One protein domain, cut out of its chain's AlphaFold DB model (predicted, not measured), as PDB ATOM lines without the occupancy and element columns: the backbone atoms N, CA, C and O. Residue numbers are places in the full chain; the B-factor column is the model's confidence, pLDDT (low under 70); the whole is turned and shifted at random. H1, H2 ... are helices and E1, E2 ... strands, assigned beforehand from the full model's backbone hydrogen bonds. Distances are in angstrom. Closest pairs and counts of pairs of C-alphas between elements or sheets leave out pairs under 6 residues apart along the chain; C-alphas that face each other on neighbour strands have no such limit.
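Overview. This is residues 3 to 106 of the 109 residues of an uncharacterized protein of Pseudovibrio sp. JE062 (UniProt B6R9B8). The domain is a small closed barrel of six strands, with two short helices outside it: H2 packs along the wall of the barrel beside E1 and E2, and H1 lies across E4 with few contacts. The ring runs E1, E2, E5, E4, E3, E6 and back to E1, each neighbour pair antiparallel, and the short strand E6 closes it by a brief pairing with the first residues of E1. The printed part has 104 residues, with two named helices and six named strands in the order E1, H1, E2, E3, E4, E5, H2, E6, and the class is mixed, helices and strands. The whole is compact, with a radius of gyration of the C-alphas of 13.1 A and spans of 35 by 26 by 25 A.

Along the chain. E1 is residues 3 to 10, from C-alpha 3 at (43.015, 8.242, -10.680), and bends by 57 degrees at residue 6; its first and last C-alphas are 20.3 A apart. H1, residues 13 to 22, is 14.3 A long. E2, residues 33 to 41, is 23.2 A long. E3 is residues 49 to 52, 9.8 A long. E4, residues 55 to 64, is 24.0 A long and bends by 68 degrees at residue 60, whose C-alpha is at (37.426, 20.420, -2.084). E5, residues 74 to 80, is 18.6 A long. H2, residues 84 to 90, is 10.1 A long. E6, residues 102 to 105, is 10.5 A long and ends with C-alpha 105 at (34.224, 7.616, -7.590).

Arrangement. E1 and E2 are antiparallel at 164 degrees between their directions, with N 6 and O 36 at 2.7 A and N 34 and O 9 at 2.8 A, within hydrogen-bond range. On the other side of E2, E5 is antiparallel at 142 degrees, with N 35 and O 78 at 2.8 A. E4 and E5 form a hairpin, antiparallel at 145 degrees, with N 58 and O 79 at 2.7 A. E3 and E4 form a second hairpin, with N 50 and O 57 at 2.8 A. E3 and E6 are antiparallel at 156 degrees, with N 51 and O 104 at 2.8 A. E6 is staggered: its residues 103 to 105 pair with E3 and its residues 102 to 103 with E1, where N 103 and O 3 are 2.8 A apart. E3, E4 and E5 make a meander, each strand the antiparallel neighbour of the one before; with E2 they make a Greek key, in which the first of four strands is the antiparallel neighbour of the fourth. H2 is on the barrel at a height of 7.2 A over the sheet, over E2 and along the strands, at 4 degrees to E2 on the local plane; the closest C-alphas of H2 and E1 are those of Tyr 84 and Pro 10, 5.6 A apart. H1 is on the barrel at a height of 9.8 A, over E4 and across the strands; the closest C-alphas are those of Leu 19 and Tyr 60, 7.2 A apart. H1 and H2 are apart. Every O i to N i+4 pair is within hydrogen-bond range in H1; in H2 it is 1 of 3, beside 3 of 4 O i to N i+3 pairs.

Size, cuts and confidence. The two C-alphas farthest apart are those of Pro 24 and Thr 96, 39.3 A. The printed part has no cut, and its first and last C-alphas are 12.3 A apart. The link from H2 to E6, 11 residues, is long. The mean pLDDT of the printed part is 78.2; residues 24 to 31 and 63 to 75 are under 70.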
ATOM      1  N   GLY A   3      41.887   7.389 -11.047       88.81
ATOM      2  CA  GLY A   3      43.015   8.242 -10.680       88.81
ATOM      3  C   GLY A   3      43.997   7.558  -9.732       88.81
ATOM      4  O   GLY A   3      43.799   6.416  -9.320       88.81
ATOM      5  N   GLU A   4      45.057   8.276  -9.377       90.81
ATOM      6  CA  GLU A   4      46.130   7.791  -8.504       90.81
ATOM      7  C   GLU A   4      46.582   8.895  -7.544       90.81
ATOM      8  O   GLU A   4      46.786  10.041  -7.959       90.81
ATOM      9  N   VAL A   5      46.781   8.555  -6.271       91.19
ATOM     10  CA  VAL A   5      47.419   9.456  -5.304       91.19
ATOM     11  C   VAL A   5      48.887   9.670  -5.688       91.19
ATOM     12  O   VAL A   5      49.653   8.732  -5.864       91.19
ATOM     13  N   ARG A   6      49.301  10.928  -5.808       90.31
ATOM     14  CA  ARG A   6      50.668  11.346  -6.149       90.31
ATOM     15  C   ARG A   6      51.448  11.818  -4.941       90.31
ATOM     16  O   ARG A   6      52.658  11.603  -4.876       90.31
ATOM     17  N   ASP A   7      50.757  12.458  -4.011       88.56
ATOM     18  CA  ASP A   7      51.328  12.897  -2.752       88.56
ATOM     19  C   ASP A   7      50.233  13.047  -1.695       88.56
ATOM     20  O   ASP A   7      49.041  13.086  -2.002       88.56
ATOM     21  N   VAL A   8      50.659  13.119  -0.444       89.12
ATOM     22  CA  VAL A   8      49.804  13.254   0.729       89.12
ATOM     23  C   VAL A   8      50.413  14.304   1.628       89.12
ATOM     24  O   VAL A   8      51.600  14.217   1.904       89.12
ATOM     25  N   TRP A   9      49.668  15.306   2.063       85.81
ATOM     26  CA  TRP A   9      50.181  16.376   2.920       85.81
ATOM     27  C   TRP A   9      49.339  16.469   4.199       85.81
ATOM     28  O   TRP A   9      48.154  16.130   4.168       85.81
ATOM     29  N   PRO A  10      49.926  16.888   5.333       84.12
ATOM     30  CA  PRO A  10      49.137  17.193   6.517       84.12
ATOM     31  C   PRO A  10      48.252  18.413   6.237       84.12
ATOM     32  O   PRO A  10      48.639  19.295   5.467       84.12
ATOM     33  N   VAL A  11      47.073  18.469   6.855       79.75
ATOM     34  CA  VAL A  11      46.243  19.677   6.802       79.75
ATOM     35  C   VAL A  11      46.731  20.658   7.869       79.75
ATOM     36  O   VAL A  11      46.846  20.298   9.037       79.75
ATOM     37  N   ASP A  12      47.031  21.892   7.466       80.00
ATOM     38  CA  ASP A  12      47.355  22.988   8.382       80.00
ATOM     39  C   ASP A  12      46.105  23.801   8.772       80.00
ATOM     40  O   ASP A  12      45.026  23.636   8.203       80.00
ATOM     41  N   GLU A  13      46.231  24.707   9.747       78.25
ATOM     42  CA  GLU A  13      45.103  25.521  10.232       78.25
ATOM     43  C   GLU A  13      44.446  26.382   9.136       78.25
ATOM     44  O   GLU A  13      43.231  26.619   9.166       78.25
ATOM     45  N   ALA A  14      45.223  26.841   8.149       78.56
ATOM     46  CA  ALA A  14      44.708  27.662   7.058       78.56
ATOM     47  C   ALA A  14      43.794  26.837   6.144       78.56
ATOM     48  O   ALA A  14      42.682  27.265   5.821       78.56
ATOM     49  N   ILE A  15      44.220  25.628   5.782       76.62
ATOM     50  CA  ILE A  15      43.434  24.710   4.959       76.62
ATOM     51  C   ILE A  15      42.255  24.153   5.760       76.62
ATOM     52  O   ILE A  15      41.149  24.108   5.225       76.62
ATOM     53  N   MET A  16      42.425  23.838   7.051       77.94
ATOM     54  CA  MET A  16      41.312  23.468   7.941       77.94
ATOM     55  C   MET A  16      40.200  24.523   7.918       77.94
ATOM     56  O   MET A  16      39.027  24.183   7.760       77.94
ATOM     57  N   SER A  17      40.561  25.807   8.002       77.31
ATOM     58  CA  SER A  17      39.597  26.916   7.966       77.31
ATOM     59  C   SER A  17      38.843  26.992   6.630       77.31
ATOM     60  O   SER A  17      37.639  27.260   6.598       77.31
ATOM     61  N   ILE A  18      39.527  26.724   5.512       76.62
ATOM     62  CA  ILE A  18      38.908  26.654   4.180       76.62
ATOM     63  C   ILE A  18      37.956  25.453   4.094       76.62
ATOM     64  O   ILE A  18      36.835  25.597   3.599       76.62
ATOM     65  N   LEU A  19      38.369  24.284   4.585       75.62
ATOM     66  CA  LEU A  19      37.560  23.065   4.571       75.62
ATOM     67  C   LEU A  19      36.287  23.229   5.400       75.62
ATOM     68  O   LEU A  19      35.211  22.954   4.889       75.62
ATOM     69  N   GLN A  20      36.384  23.766   6.617       77.06
ATOM     70  CA  GLN A  20      35.226  24.038   7.479       77.06
ATOM     71  C   GLN A  20      34.212  24.979   6.825       77.06
ATOM     72  O   GLN A  20      33.005  24.773   6.926       77.06
ATOM     73  N   LYS A  21      34.696  26.013   6.127       77.88
ATOM     74  CA  LYS A  21      33.828  26.972   5.438       77.88
ATOM     75  C   LYS A  21      33.081  26.341   4.263       77.88
ATOM     76  O   LYS A  21      31.928  26.687   4.021       77.88
ATOM     77  N   ASN A  22      33.744  25.466   3.506       72.50
ATOM     78  CA  ASN A  22      33.176  24.860   2.299       72.50
ATOM     79  C   ASN A  22      32.426  23.547   2.580       72.50
ATOM     80  O   ASN A  22      31.582  23.145   1.784       72.50
ATOM     81  N   ILE A  23      32.741  22.879   3.690       74.69
ATOM     82  CA  ILE A  23      32.246  21.554   4.068       74.69
ATOM     83  C   ILE A  23      31.959  21.560   5.582       74.69
ATOM     84  O   ILE A  23      32.687  20.948   6.364       74.69
ATOM     85  N   PRO A  24      30.911  22.268   6.030       68.25
ATOM     86  CA  PRO A  24      30.622  22.427   7.457       68.25
ATOM     87  C   PRO A  24      30.310  21.098   8.166       68.25
ATOM     88  O   PRO A  24      30.546  20.977   9.364       68.25
ATOM     89  N   ASP A  25      29.846  20.089   7.419       68.88
ATOM     90  CA  ASP A  25      29.557  18.738   7.921       68.88
ATOM     91  C   ASP A  25      30.773  17.797   7.889       68.88
ATOM     92  O   ASP A  25      30.644  16.605   8.185       68.88
ATOM     93  N   LEU A  26      31.954  18.289   7.496       67.69
ATOM     94  CA  LEU A  26      33.193  17.528   7.593       67.69
ATOM     95  C   LEU A  26      33.496  17.372   9.080       67.69
ATOM     96  O   LEU A  26      34.131  18.238   9.667       67.69
ATOM     97  N   GLY A  27      32.959  16.319   9.702       60.25
ATOM     98  CA  GLY A  27      33.160  16.012  11.112       60.25
ATOM     99  C   GLY A  27      34.652  16.017  11.401       60.25
ATOM    100  O   GLY A  27      35.347  15.079  11.026       60.25
ATOM    101  N   LEU A  28      35.127  17.115  11.990       54.94
ATOM    102  CA  LEU A  28      36.538  17.385  12.213       54.94
ATOM    103  C   LEU A  28      37.004  16.428  13.298       54.94
ATOM    104  O   LEU A  28      36.958  16.739  14.485       54.94
ATOM    105  N   LYS A  29      37.388  15.224  12.899       56.44
ATOM    106  CA  LYS A  29      38.334  14.473  13.700       56.44
ATOM    107  C   LYS A  29      39.676  15.136  13.468       56.44
ATOM    108  O   LYS A  29      39.980  15.549  12.351       56.44
ATOM    109  N   ASP A  30      40.436  15.277  14.539       56.31
ATOM    110  CA  ASP A  30      41.599  16.158  14.662       56.31
ATOM    111  C   ASP A  30      42.767  15.860  13.694       56.31
ATOM    112  O   ASP A  30      43.826  16.473  13.784       56.31
ATOM    113  N   GLU A  31      42.601  14.936  12.747       68.88
ATOM    114  CA  GLU A  31      43.664  14.424  11.895       68.88
ATOM    115  C   GLU A  31      43.153  14.228  10.457       68.88
ATOM    116  O   GLU A  31      42.936  13.108   9.997       68.88
ATOM    117  N   LEU A  32      42.942  15.333   9.733       76.44
ATOM    118  CA  LEU A  32      42.667  15.300   8.294       76.44
ATOM    119  C   LEU A  32      43.969  15.254   7.482       76.44
ATOM    120  O   LEU A  32      45.002  15.798   7.879       76.44
ATOM    121  N   SER A  33      43.887  14.662   6.289       84.19
ATOM    122  CA  SER A  33      44.990  14.622   5.323       84.19
ATOM    123  C   SER A  33      44.571  15.167   3.967       84.19
ATOM    124  O   SER A  33      43.452  14.922   3.511       84.19
ATOM    125  N   ILE A  34      45.490  15.861   3.299       85.00
ATOM    126  CA  ILE A  34      45.353  16.310   1.915       85.00
ATOM    127  C   ILE A  34      45.916  15.234   1.000       85.00
ATOM    128  O   ILE A  34      47.036  14.774   1.195       85.00
ATOM    129  N   LEU A  35      45.161  14.863  -0.022       87.88
ATOM    130  CA  LEU A  35      45.568  13.949  -1.075       87.88
ATOM    131  C   LEU A  35      45.690  14.730  -2.379       87.88
ATOM    132  O   LEU A  35      44.715  15.326  -2.840       87.88
ATOM    133  N   PHE A  36      46.868  14.673  -2.991       88.00
ATOM    134  CA  PHE A  36      47.082  15.133  -4.357       88.00
ATOM    135  C   PHE A  36      46.837  13.966  -5.292       88.00
ATOM    136  O   PHE A  36      47.573  12.981  -5.270       88.00
ATOM    137  N   ILE A  37      45.800  14.064  -6.110       87.12
ATOM    138  CA  ILE A  37      45.332  12.971  -6.953       87.12
ATOM    139  C   ILE A  37      45.510  13.374  -8.408       87.12
ATOM    140  O   ILE A  37      45.021  14.415  -8.839       87.12
ATOM    141  N   ARG A  38      46.193  12.534  -9.184       86.94
ATOM    142  CA  ARG A  38      46.214  12.644 -10.642       86.94
ATOM    143  C   ARG A  38      44.986  11.939 -11.198       86.94
ATOM    144  O   ARG A  38      44.826  10.741 -10.970       86.94
ATOM    145  N   VAL A  39      44.170  12.645 -11.975       85.25
ATOM    146  CA  VAL A  39      43.093  12.010 -12.744       85.25
ATOM    147  C   VAL A  39      43.680  11.376 -13.994       85.25
ATOM    148  O   VAL A  39      44.398  12.017 -14.762       85.25
ATOM    149  N   LEU A  40      43.398  10.093 -14.183       83.44
ATOM    150  CA  LEU A  40      43.793   9.356 -15.376       83.44
ATOM    151  C   LEU A  40      42.645   9.327 -16.384       83.44
ATOM    152  O   LEU A  40      42.887   9.517 -17.571       83.44
ATOM    153  N   GLU A  41      41.410   9.153 -15.906       83.06
ATOM    154  CA  GLU A  41      40.208   9.100 -16.740       83.06
ATOM    155  C   GLU A  41      38.971   9.645 -16.013       83.06
ATOM    156  O   GLU A  41      38.740   9.365 -14.831       83.06
ATOM    157  N   GLY A  42      38.101  10.329 -16.757       82.25
ATOM    158  CA  GLY A  42      36.857  10.910 -16.249       82.25
ATOM    159  C   GLY A  42      37.001  12.371 -15.830       82.25
ATOM    160  O   GLY A  42      38.064  12.965 -15.960       82.25
ATOM    161  N   LEU A  43      35.895  12.942 -15.358       80.44
ATOM    162  CA  LEU A  43      35.818  14.319 -14.877       80.44
ATOM    163  C   LEU A  43      35.501  14.306 -13.388       80.44
ATOM    164  O   LEU A  43      34.719  13.467 -12.937       80.44
ATOM    165  N   ILE A  44      36.073  15.253 -12.656       82.06
ATOM    166  CA  ILE A  44      35.800  15.456 -11.234       82.06
ATOM    167  C   ILE A  44      35.522  16.928 -10.987       82.06
ATOM    168  O   ILE A  44      36.077  17.805 -11.650       82.06
ATOM    169  N   LYS A  45      34.665  17.205 -10.012       83.12
ATOM    170  CA  LYS A  45      34.346  18.552  -9.556       83.12
ATOM    171  C   LYS A  45      34.551  18.674  -8.051       83.12
ATOM    172  O   LYS A  45      34.478  17.694  -7.312       83.12
ATOM    173  N   ALA A  46      34.780  19.902  -7.593       82.12
ATOM    174  CA  ALA A  46      34.678  20.210  -6.172       82.12
ATOM    175  C   ALA A  46      33.273  19.837  -5.669       82.12
ATOM    176  O   ALA A  46      32.279  20.128  -6.335       82.12
ATOM    177  N   GLY A  47      33.205  19.169  -4.520       80.62
ATOM    178  CA  GLY A  47      31.986  18.552  -3.996       80.62
ATOM    179  C   GLY A  47      31.877  17.049  -4.240       80.62
ATOM    180  O   GLY A  47      31.104  16.384  -3.547       80.62
ATOM    181  N   ASP A  48      32.648  16.491  -5.176       86.06
ATOM    182  CA  ASP A  48      32.602  15.059  -5.452       86.06
ATOM    183  C   ASP A  48      33.192  14.237  -4.299       86.06
ATOM    184  O   ASP A  48      34.102  14.648  -3.576       86.06
ATOM    185  N   LEU A  49      32.681  13.015  -4.168       88.88
ATOM    186  CA  LEU A  49      33.182  12.015  -3.236       88.88
ATOM    187  C   LEU A  49      33.951  10.940  -3.992       88.88
ATOM    188  O   LEU A  49      33.473  10.395  -4.991       88.88
ATOM    189  N   LEU A  50      35.132  10.607  -3.482       89.44
ATOM    190  CA  LEU A  50      36.036   9.615  -4.050       89.44
ATOM    191  C   LEU A  50      36.244   8.450  -3.083       89.44
ATOM    192  O   LEU A  50      36.145   8.598  -1.864       89.44
ATOM    193  N   SER A  51      36.563   7.292  -3.648       91.06
ATOM    194  CA  SER A  51      37.107   6.143  -2.933       91.06
ATOM    195  C   SER A  51      38.612   6.086  -3.172       91.06
ATOM    196  O   SER A  51      39.047   5.923  -4.314       91.06
ATOM    197  N   VAL A  52      39.394   6.227  -2.102       90.00
ATOM    198  CA  VAL A  52      40.858   6.102  -2.088       90.00
ATOM    199  C   VAL A  52      41.198   4.916  -1.200       90.00
ATOM    200  O   VAL A  52      41.010   4.986   0.011       90.00
ATOM    201  N   SER A  53      41.629   3.797  -1.785       85.38
ATOM    202  CA  SER A  53      41.863   2.550  -1.031       85.38
ATOM    203  C   SER A  53      40.697   2.178  -0.096       85.38
ATOM    204  O   SER A  53      40.904   1.848   1.068       85.38
ATOM    205  N   GLN A  54      39.455   2.268  -0.593       83.81
ATOM    206  CA  GLN A  54      38.215   2.006   0.165       83.81
ATOM    207  C   GLN A  54      37.897   3.024   1.279       83.81
ATOM    208  O   GLN A  54      36.940   2.843   2.031       83.81
ATOM    209  N   ARG A  55      38.654   4.121   1.383       85.19
ATOM    210  CA  ARG A  55      38.353   5.253   2.265       85.19
ATOM    211  C   ARG A  55      37.649   6.357   1.493       85.19
ATOM    212  O   ARG A  55      37.947   6.609   0.327       85.19
ATOM    213  N   LYS A  56      36.720   7.028   2.165       87.00
ATOM    214  CA  LYS A  56      35.992   8.159   1.601       87.00
ATOM    215  C   LYS A  56      36.888   9.398   1.623       87.00
ATOM    216  O   LYS A  56      37.389   9.773   2.681       87.00
ATOM    217  N   ALA A  57      37.058  10.033   0.470       86.81
ATOM    218  CA  ALA A  57      37.727  11.320   0.336       86.81
ATOM    219  C   ALA A  57      36.770  12.332  -0.304       86.81
ATOM    220  O   ALA A  57      36.014  11.990  -1.212       86.81
ATOM    221  N   TYR A  58      36.784  13.566   0.180       86.00
ATOM    222  CA  TYR A  58      36.001  14.675  -0.343       86.00
ATOM    223  C   TYR A  58      36.877  15.583  -1.198       86.00
ATOM    224  O   TYR A  58      37.937  16.028  -0.758       86.00
ATOM    225  N   VAL A  59      36.424  15.898  -2.405       84.94
ATOM    226  CA  VAL A  59      37.120  16.823  -3.298       84.94
ATOM    227  C   VAL A  59      36.742  18.245  -2.936       84.94
ATOM    228  O   VAL A  59      35.602  18.650  -3.140       84.94
ATOM    229  N   TYR A  60      37.691  19.022  -2.426       76.69
ATOM    230  CA  TYR A  60      37.426  20.420  -2.084       76.69
ATOM    231  C   TYR A  60      37.956  21.394  -3.135       76.69
ATOM    232  O   TYR A  60      37.399  22.476  -3.286       76.69
ATOM    233  N   GLU A  61      38.976  21.002  -3.901       78.00
ATOM    234  CA  GLU A  61      39.528  21.824  -4.971       78.00
ATOM    235  C   GLU A  61      39.952  20.956  -6.160       78.00
ATOM    236  O   GLU A  61      40.551  19.890  -6.011       78.00
ATOM    237  N   VAL A  62      39.634  21.434  -7.362       74.31
ATOM    238  CA  VAL A  62      40.092  20.851  -8.624       74.31
ATOM    239  C   VAL A  62      40.946  21.903  -9.311       74.31
ATOM    240  O   VAL A  62      40.455  22.982  -9.638       74.31
ATOM    241  N   GLY A  63      42.223  21.589  -9.512       66.44
ATOM    242  CA  GLY A  63      43.182  22.466 -10.163       66.44
ATOM    243  C   GLY A  63      43.753  21.850 -11.438       66.44
ATOM    244  O   GLY A  63      43.676  20.646 -11.697       66.44
ATOM    245  N   LYS A  64      44.389  22.691 -12.248       57.91
ATOM    246  CA  LYS A  64      45.367  22.221 -13.231       57.91
ATOM    247  C   LYS A  64      46.731  22.375 -12.575       57.91
ATOM    248  O   LYS A  64      47.064  23.465 -12.125       57.91
ATOM    249  N   GLY A  65      47.478  21.284 -12.434       52.22
ATOM    250  CA  GLY A  65      48.809  21.353 -11.841       52.22
ATOM    251  C   GLY A  65      49.761  22.133 -12.744       52.22
ATOM    252  O   GLY A  65      50.024  21.684 -13.853       52.22
ATOM    253  N   ASP A  66      50.308  23.250 -12.261       43.19
ATOM    254  CA  ASP A  66      51.350  24.029 -12.962       43.19
ATOM    255  C   ASP A  66      52.765  23.428 -12.817       43.19
ATOM    256  O   ASP A  66      53.754  23.964 -13.320       43.19
ATOM    257  N   LEU A  67      52.900  22.282 -12.148       42.62
ATOM    258  CA  LEU A  67      54.177  21.589 -12.011       42.62
ATOM    259  C   LEU A  67      54.438  20.714 -13.239       42.62
ATOM    260  O   LEU A  67      54.114  19.531 -13.244       42.62
ATOM    261  N   LEU A  68      55.029  21.351 -14.259       42.88
ATOM    262  CA  LEU A  68      56.002  20.793 -15.207       42.88
ATOM    263  C   LEU A  68      55.898  19.271 -15.381       42.88
ATOM    264  O   LEU A  68      56.589  18.555 -14.665       42.88
ATOM    265  N   LEU A  69      55.074  18.792 -16.317       39.56
ATOM    266  CA  LEU A  69      55.259  17.549 -17.083       39.56
ATOM    267  C   LEU A  69      54.120  17.428 -18.109       39.56
ATOM    268  O   LEU A  69      52.972  17.762 -17.832       39.56
ATOM    269  N   GLU A  70      54.484  17.000 -19.313       41.97
ATOM    270  CA  GLU A  70      53.625  16.849 -20.485       41.97
ATOM    271  C   GLU A  70      52.360  16.011 -20.198       41.97
ATOM    272  O   GLU A  70      52.382  15.068 -19.405       41.97
ATOM    273  N   ASP A  71      51.274  16.363 -20.892       45.94
ATOM    274  CA  ASP A  71      49.868  15.969 -20.713       45.94
ATOM    275  C   ASP A  71      49.118  16.695 -19.589       45.94
ATOM    276  O   ASP A  71      49.211  16.360 -18.410       45.94
ATOM    277  N   SER A  72      48.265  17.634 -20.003       48.69
ATOM    278  CA  SER A  72      47.325  18.446 -19.223       48.69
ATOM    279  C   SER A  72      46.276  17.625 -18.453       48.69
ATOM    280  O   SER A  72      45.081  17.691 -18.748       48.69
ATOM    281  N   ARG A  73      46.707  16.812 -17.491       59.16
ATOM    282  CA  ARG A  73      45.827  16.009 -16.637       59.16
ATOM    283  C   ARG A  73      45.491  16.785 -15.369       59.16
ATOM    284  O   ARG A  73      46.352  17.435 -14.780       59.16
ATOM    285  N   GLU A  74      44.223  16.737 -14.980       62.66
ATOM    286  CA  GLU A  74      43.714  17.432 -13.798       62.66
ATOM    287  C   GLU A  74      44.391  16.879 -12.533       62.66
ATOM    288  O   GLU A  74      44.484  15.658 -12.344       62.66
ATOM    289  N   ILE A  75      44.890  17.786 -11.685       69.12
ATOM    290  CA  ILE A  75      45.375  17.456 -10.344       69.12
ATOM    291  C   ILE A  75      44.324  17.931  -9.362       69.12
ATOM    292  O   ILE A  75      43.883  19.078  -9.386       69.12
ATOM    293  N   ILE A  76      43.921  17.027  -8.490       75.50
ATOM    294  CA  ILE A  76      42.814  17.257  -7.583       75.50
ATOM    295  C   ILE A  76      43.322  17.211  -6.172       75.50
ATOM    296  O   ILE A  76      44.079  16.313  -5.800       75.50
ATOM    297  N   THR A  77      42.852  18.176  -5.402       77.12
ATOM    298  CA  THR A  77      43.122  18.262  -3.987       77.12
ATOM    299  C   THR A  77      41.882  17.773  -3.255       77.12
ATOM    300  O   THR A  77      40.813  18.394  -3.269       77.12
ATOM    301  N   ALA A  78      42.006  16.594  -2.658       76.44
ATOM    302  CA  ALA A  78      40.955  15.986  -1.860       76.44
ATOM    303  C   ALA A  78      41.386  15.920  -0.397       76.44
ATOM    304  O   ALA A  78      42.569  15.799  -0.097       76.44
ATOM    305  N   THR A  79      40.429  15.975   0.520       77.69
ATOM    306  CA  THR A  79      40.658  15.685   1.934       77.69
ATOM    307  C   THR A  79      40.024  14.352   2.296       77.69
ATOM    308  O   THR A  79      39.018  13.952   1.714       77.69
ATOM    309  N   CYS A  80      40.609  13.633   3.239       72.88
ATOM    310  CA  CYS A  80      40.065  12.380   3.743       72.88
ATOM    311  C   CYS A  80      40.085  12.393   5.271       72.88
ATOM    312  O   CYS A  80      41.020  12.923   5.871       72.88
ATOM    313  N   ASP A  81      39.047  11.806   5.876       72.94
ATOM    314  CA  ASP A  81      38.929  11.609   7.329       72.94
ATOM    315  C   ASP A  81      39.822  10.440   7.771       72.94
ATOM    316  O   ASP A  81      39.348   9.407   8.249       72.94
ATOM    317  N   ILE A  82      41.120  10.556   7.475       75.38
ATOM    318  CA  ILE A  82      42.163   9.655   7.954       75.38
ATOM    319  C   ILE A  82      43.397  10.454   8.399       75.38
ATOM    320  O   ILE A  82      43.781  11.423   7.724       75.38
ATOM    321  N   PRO A  83      44.074   9.997   9.467       79.62
ATOM    322  CA  PRO A  83      45.284  10.635   9.957       79.62
ATOM    323  C   PRO A  83      46.401  10.682   8.920       79.62
ATOM    324  O   PRO A  83      46.579   9.743   8.142       79.62
ATOM    325  N   TYR A  84      47.225  11.732   8.963       83.38
ATOM    326  CA  TYR A  84      48.355  11.899   8.038       83.38
ATOM    327  C   TYR A  84      49.344  10.729   8.080       83.38
ATOM    328  O   TYR A  84      49.864  10.311   7.042       83.38
ATOM    329  N   SER A  85      49.570  10.157   9.263       83.88
ATOM    330  CA  SER A  85      50.416   8.976   9.454       83.88
ATOM    331  C   SER A  85      49.904   7.762   8.669       83.88
ATOM    332  O   SER A  85      50.695   7.072   8.025       83.88
ATOM    333  N   GLU A  86      48.590   7.536   8.658       85.00
ATOM    334  CA  GLU A  86      47.950   6.469   7.885       85.00
ATOM    335  C   GLU A  86      47.893   6.813   6.395       85.00
ATOM    336  O   GLU A  86      48.224   5.982   5.544       85.00
ATOM    337  N   ALA A  87      47.544   8.057   6.062       87.62
ATOM    338  CA  ALA A  87      47.418   8.529   4.691       87.62
ATOM    339  C   ALA A  87      48.749   8.460   3.926       87.62
ATOM    340  O   ALA A  87      48.751   8.222   2.721       87.62
ATOM    341  N   CYS A  88      49.897   8.576   4.606       87.50
ATOM    342  CA  CYS A  88      51.219   8.404   3.995       87.50
ATOM    343  C   CYS A  88      51.386   7.069   3.247       87.50
ATOM    344  O   CYS A  88      52.175   7.007   2.304       87.50
ATOM    345  N   THR A  89      50.636   6.026   3.619       90.50
ATOM    346  CA  THR A  89      50.637   4.730   2.915       90.50
ATOM    347  C   THR A  89      50.067   4.804   1.498       90.50
ATOM    348  O   THR A  89      50.316   3.913   0.691       90.50
ATOM    349  N   PHE A  90      49.331   5.868   1.164       92.12
ATOM    350  CA  PHE A  90      48.746   6.074  -0.159       92.12
ATOM    351  C   PHE A  90      49.724   6.682  -1.164       92.12
ATOM    352  O   PHE A  90      49.431   6.702  -2.359       92.12
ATOM    353  N   ARG A  91      50.873   7.192  -0.706       91.25
ATOM    354  CA  ARG A  91      51.893   7.761  -1.590       91.25
ATOM    355  C   ARG A  91      52.495   6.688  -2.507       91.25
ATOM    356  O   ARG A  91      52.641   5.539  -2.091       91.25
ATOM    357  N   PRO A  92      52.942   7.064  -3.716       90.00
ATOM    358  CA  PRO A  92      53.727   6.169  -4.554       90.00
ATOM    359  C   PRO A  92      55.046   5.806  -3.866       90.00
ATOM    360  O   PRO A  92      55.721   6.656  -3.272       90.00
ATOM    361  N   ASN A  93      55.461   4.549  -3.998       88.94
ATOM    362  CA  ASN A  93      56.761   4.113  -3.510       88.94
ATOM    363  C   ASN A  93      57.831   4.428  -4.560       88.94
ATOM    364  O   ASN A  93      57.990   3.715  -5.548       88.94
ATOM    365  N   ARG A  94      58.611   5.487  -4.320       83.25
ATOM    366  CA  ARG A  94      59.683   5.917  -5.236       83.25
ATOM    367  C   ARG A  94      60.869   4.949  -5.297       83.25
ATOM    368  O   ARG A  94      61.617   4.995  -6.264       83.25
ATOM    369  N   VAL A  95      61.045   4.093  -4.289       86.81
ATOM    370  CA  VAL A  95      62.146   3.117  -4.226       86.81
ATOM    371  C   VAL A  95      61.824   1.890  -5.073       86.81
ATOM    372  O   VAL A  95      62.675   1.414  -5.816       86.81
ATOM    373  N   THR A  96      60.593   1.385  -4.985       87.38
ATOM    374  CA  THR A  96      60.159   0.192  -5.733       87.38
ATOM    375  C   THR A  96      59.477   0.527  -7.059       87.38
ATOM    376  O   THR A  96      59.170  -0.380  -7.826       87.38
ATOM    377  N   GLY A  97      59.190   1.806  -7.314       84.69
ATOM    378  CA  GLY A  97      58.411   2.260  -8.466       84.69
ATOM    379  C   GLY A  97      56.922   1.917  -8.385       84.69
ATOM    380  O   GLY A  97      56.230   2.017  -9.396       84.69
ATOM    381  N   ALA A  98      56.416   1.496  -7.220       86.25
ATOM    382  CA  ALA A  98      54.999   1.177  -7.080       86.25
ATOM    383  C   ALA A  98      54.148   2.461  -7.164       86.25
ATOM    384  O   ALA A  98      54.534   3.478  -6.568       86.25
ATOM    385  N   PRO A  99      53.005   2.427  -7.875       88.12
ATOM    386  CA  PRO A  99      52.101   3.567  -7.965       88.12
ATOM    387  C   PRO A  99      51.502   3.897  -6.595       88.12
ATOM    388  O   PRO A  99      51.555   3.088  -5.664       88.12
ATOM    389  N   GLY A 100      50.936   5.095  -6.469       91.00
ATOM    390  CA  GLY A 100      50.149   5.441  -5.292       91.00
ATOM    391  C   GLY A 100      48.805   4.717  -5.248       91.00
ATOM    392  O   GLY A 100      48.442   3.951  -6.144       91.00
ATOM    393  N   ALA A 101      48.046   4.975  -4.186       92.38
ATOM    394  CA  ALA A 101      46.718   4.406  -4.006       92.38
ATOM    395  C   ALA A 101      45.802   4.725  -5.194       92.38
ATOM    396  O   ALA A 101      45.730   5.867  -5.660       92.38
ATOM    397  N   THR A 102      45.061   3.714  -5.646       91.69
ATOM    398  CA  THR A 102      44.048   3.882  -6.684       91.69
ATOM    399  C   THR A 102      42.878   4.706  -6.166       91.69
ATOM    400  O   THR A 102      42.402   4.516  -5.042       91.69
ATOM    401  N   VAL A 103      42.391   5.591  -7.030       90.56
ATOM    402  CA  VAL A 103      41.259   6.470  -6.778       90.56
ATOM    403  C   VAL A 103      40.145   6.196  -7.784       90.56
ATOM    404  O   VAL A 103      40.391   6.003  -8.975       90.56
ATOM    405  N   SER A 104      38.905   6.182  -7.300       91.12
ATOM    406  CA  SER A 104      37.683   6.027  -8.100       91.12
ATOM    407  C   SER A 104      36.545   6.874  -7.518       91.12
ATOM    408  O   SER A 104      36.712   7.479  -6.457       91.12
ATOM    409  N   HIS A 105      35.394   6.965  -8.193       88.25
ATOM    410  CA  HIS A 105      34.224   7.616  -7.590       88.25
ATOM    411  C   HIS A 105      33.731   6.831  -6.371       88.25
ATOM    412  O   HIS A 105      33.732   5.601  -6.359       88.25
ATOM    413  N   TRP A 106      33.275   7.552  -5.350       85.69
ATOM    414  CA  TRP A 106      32.579   6.950  -4.225       85.69
ATOM    415  C   TRP A 106      31.203   6.466  -4.685       85.69
ATOM    416  O   TRP A 106      30.341   7.273  -5.023       85.69
TER     417      TRP A 106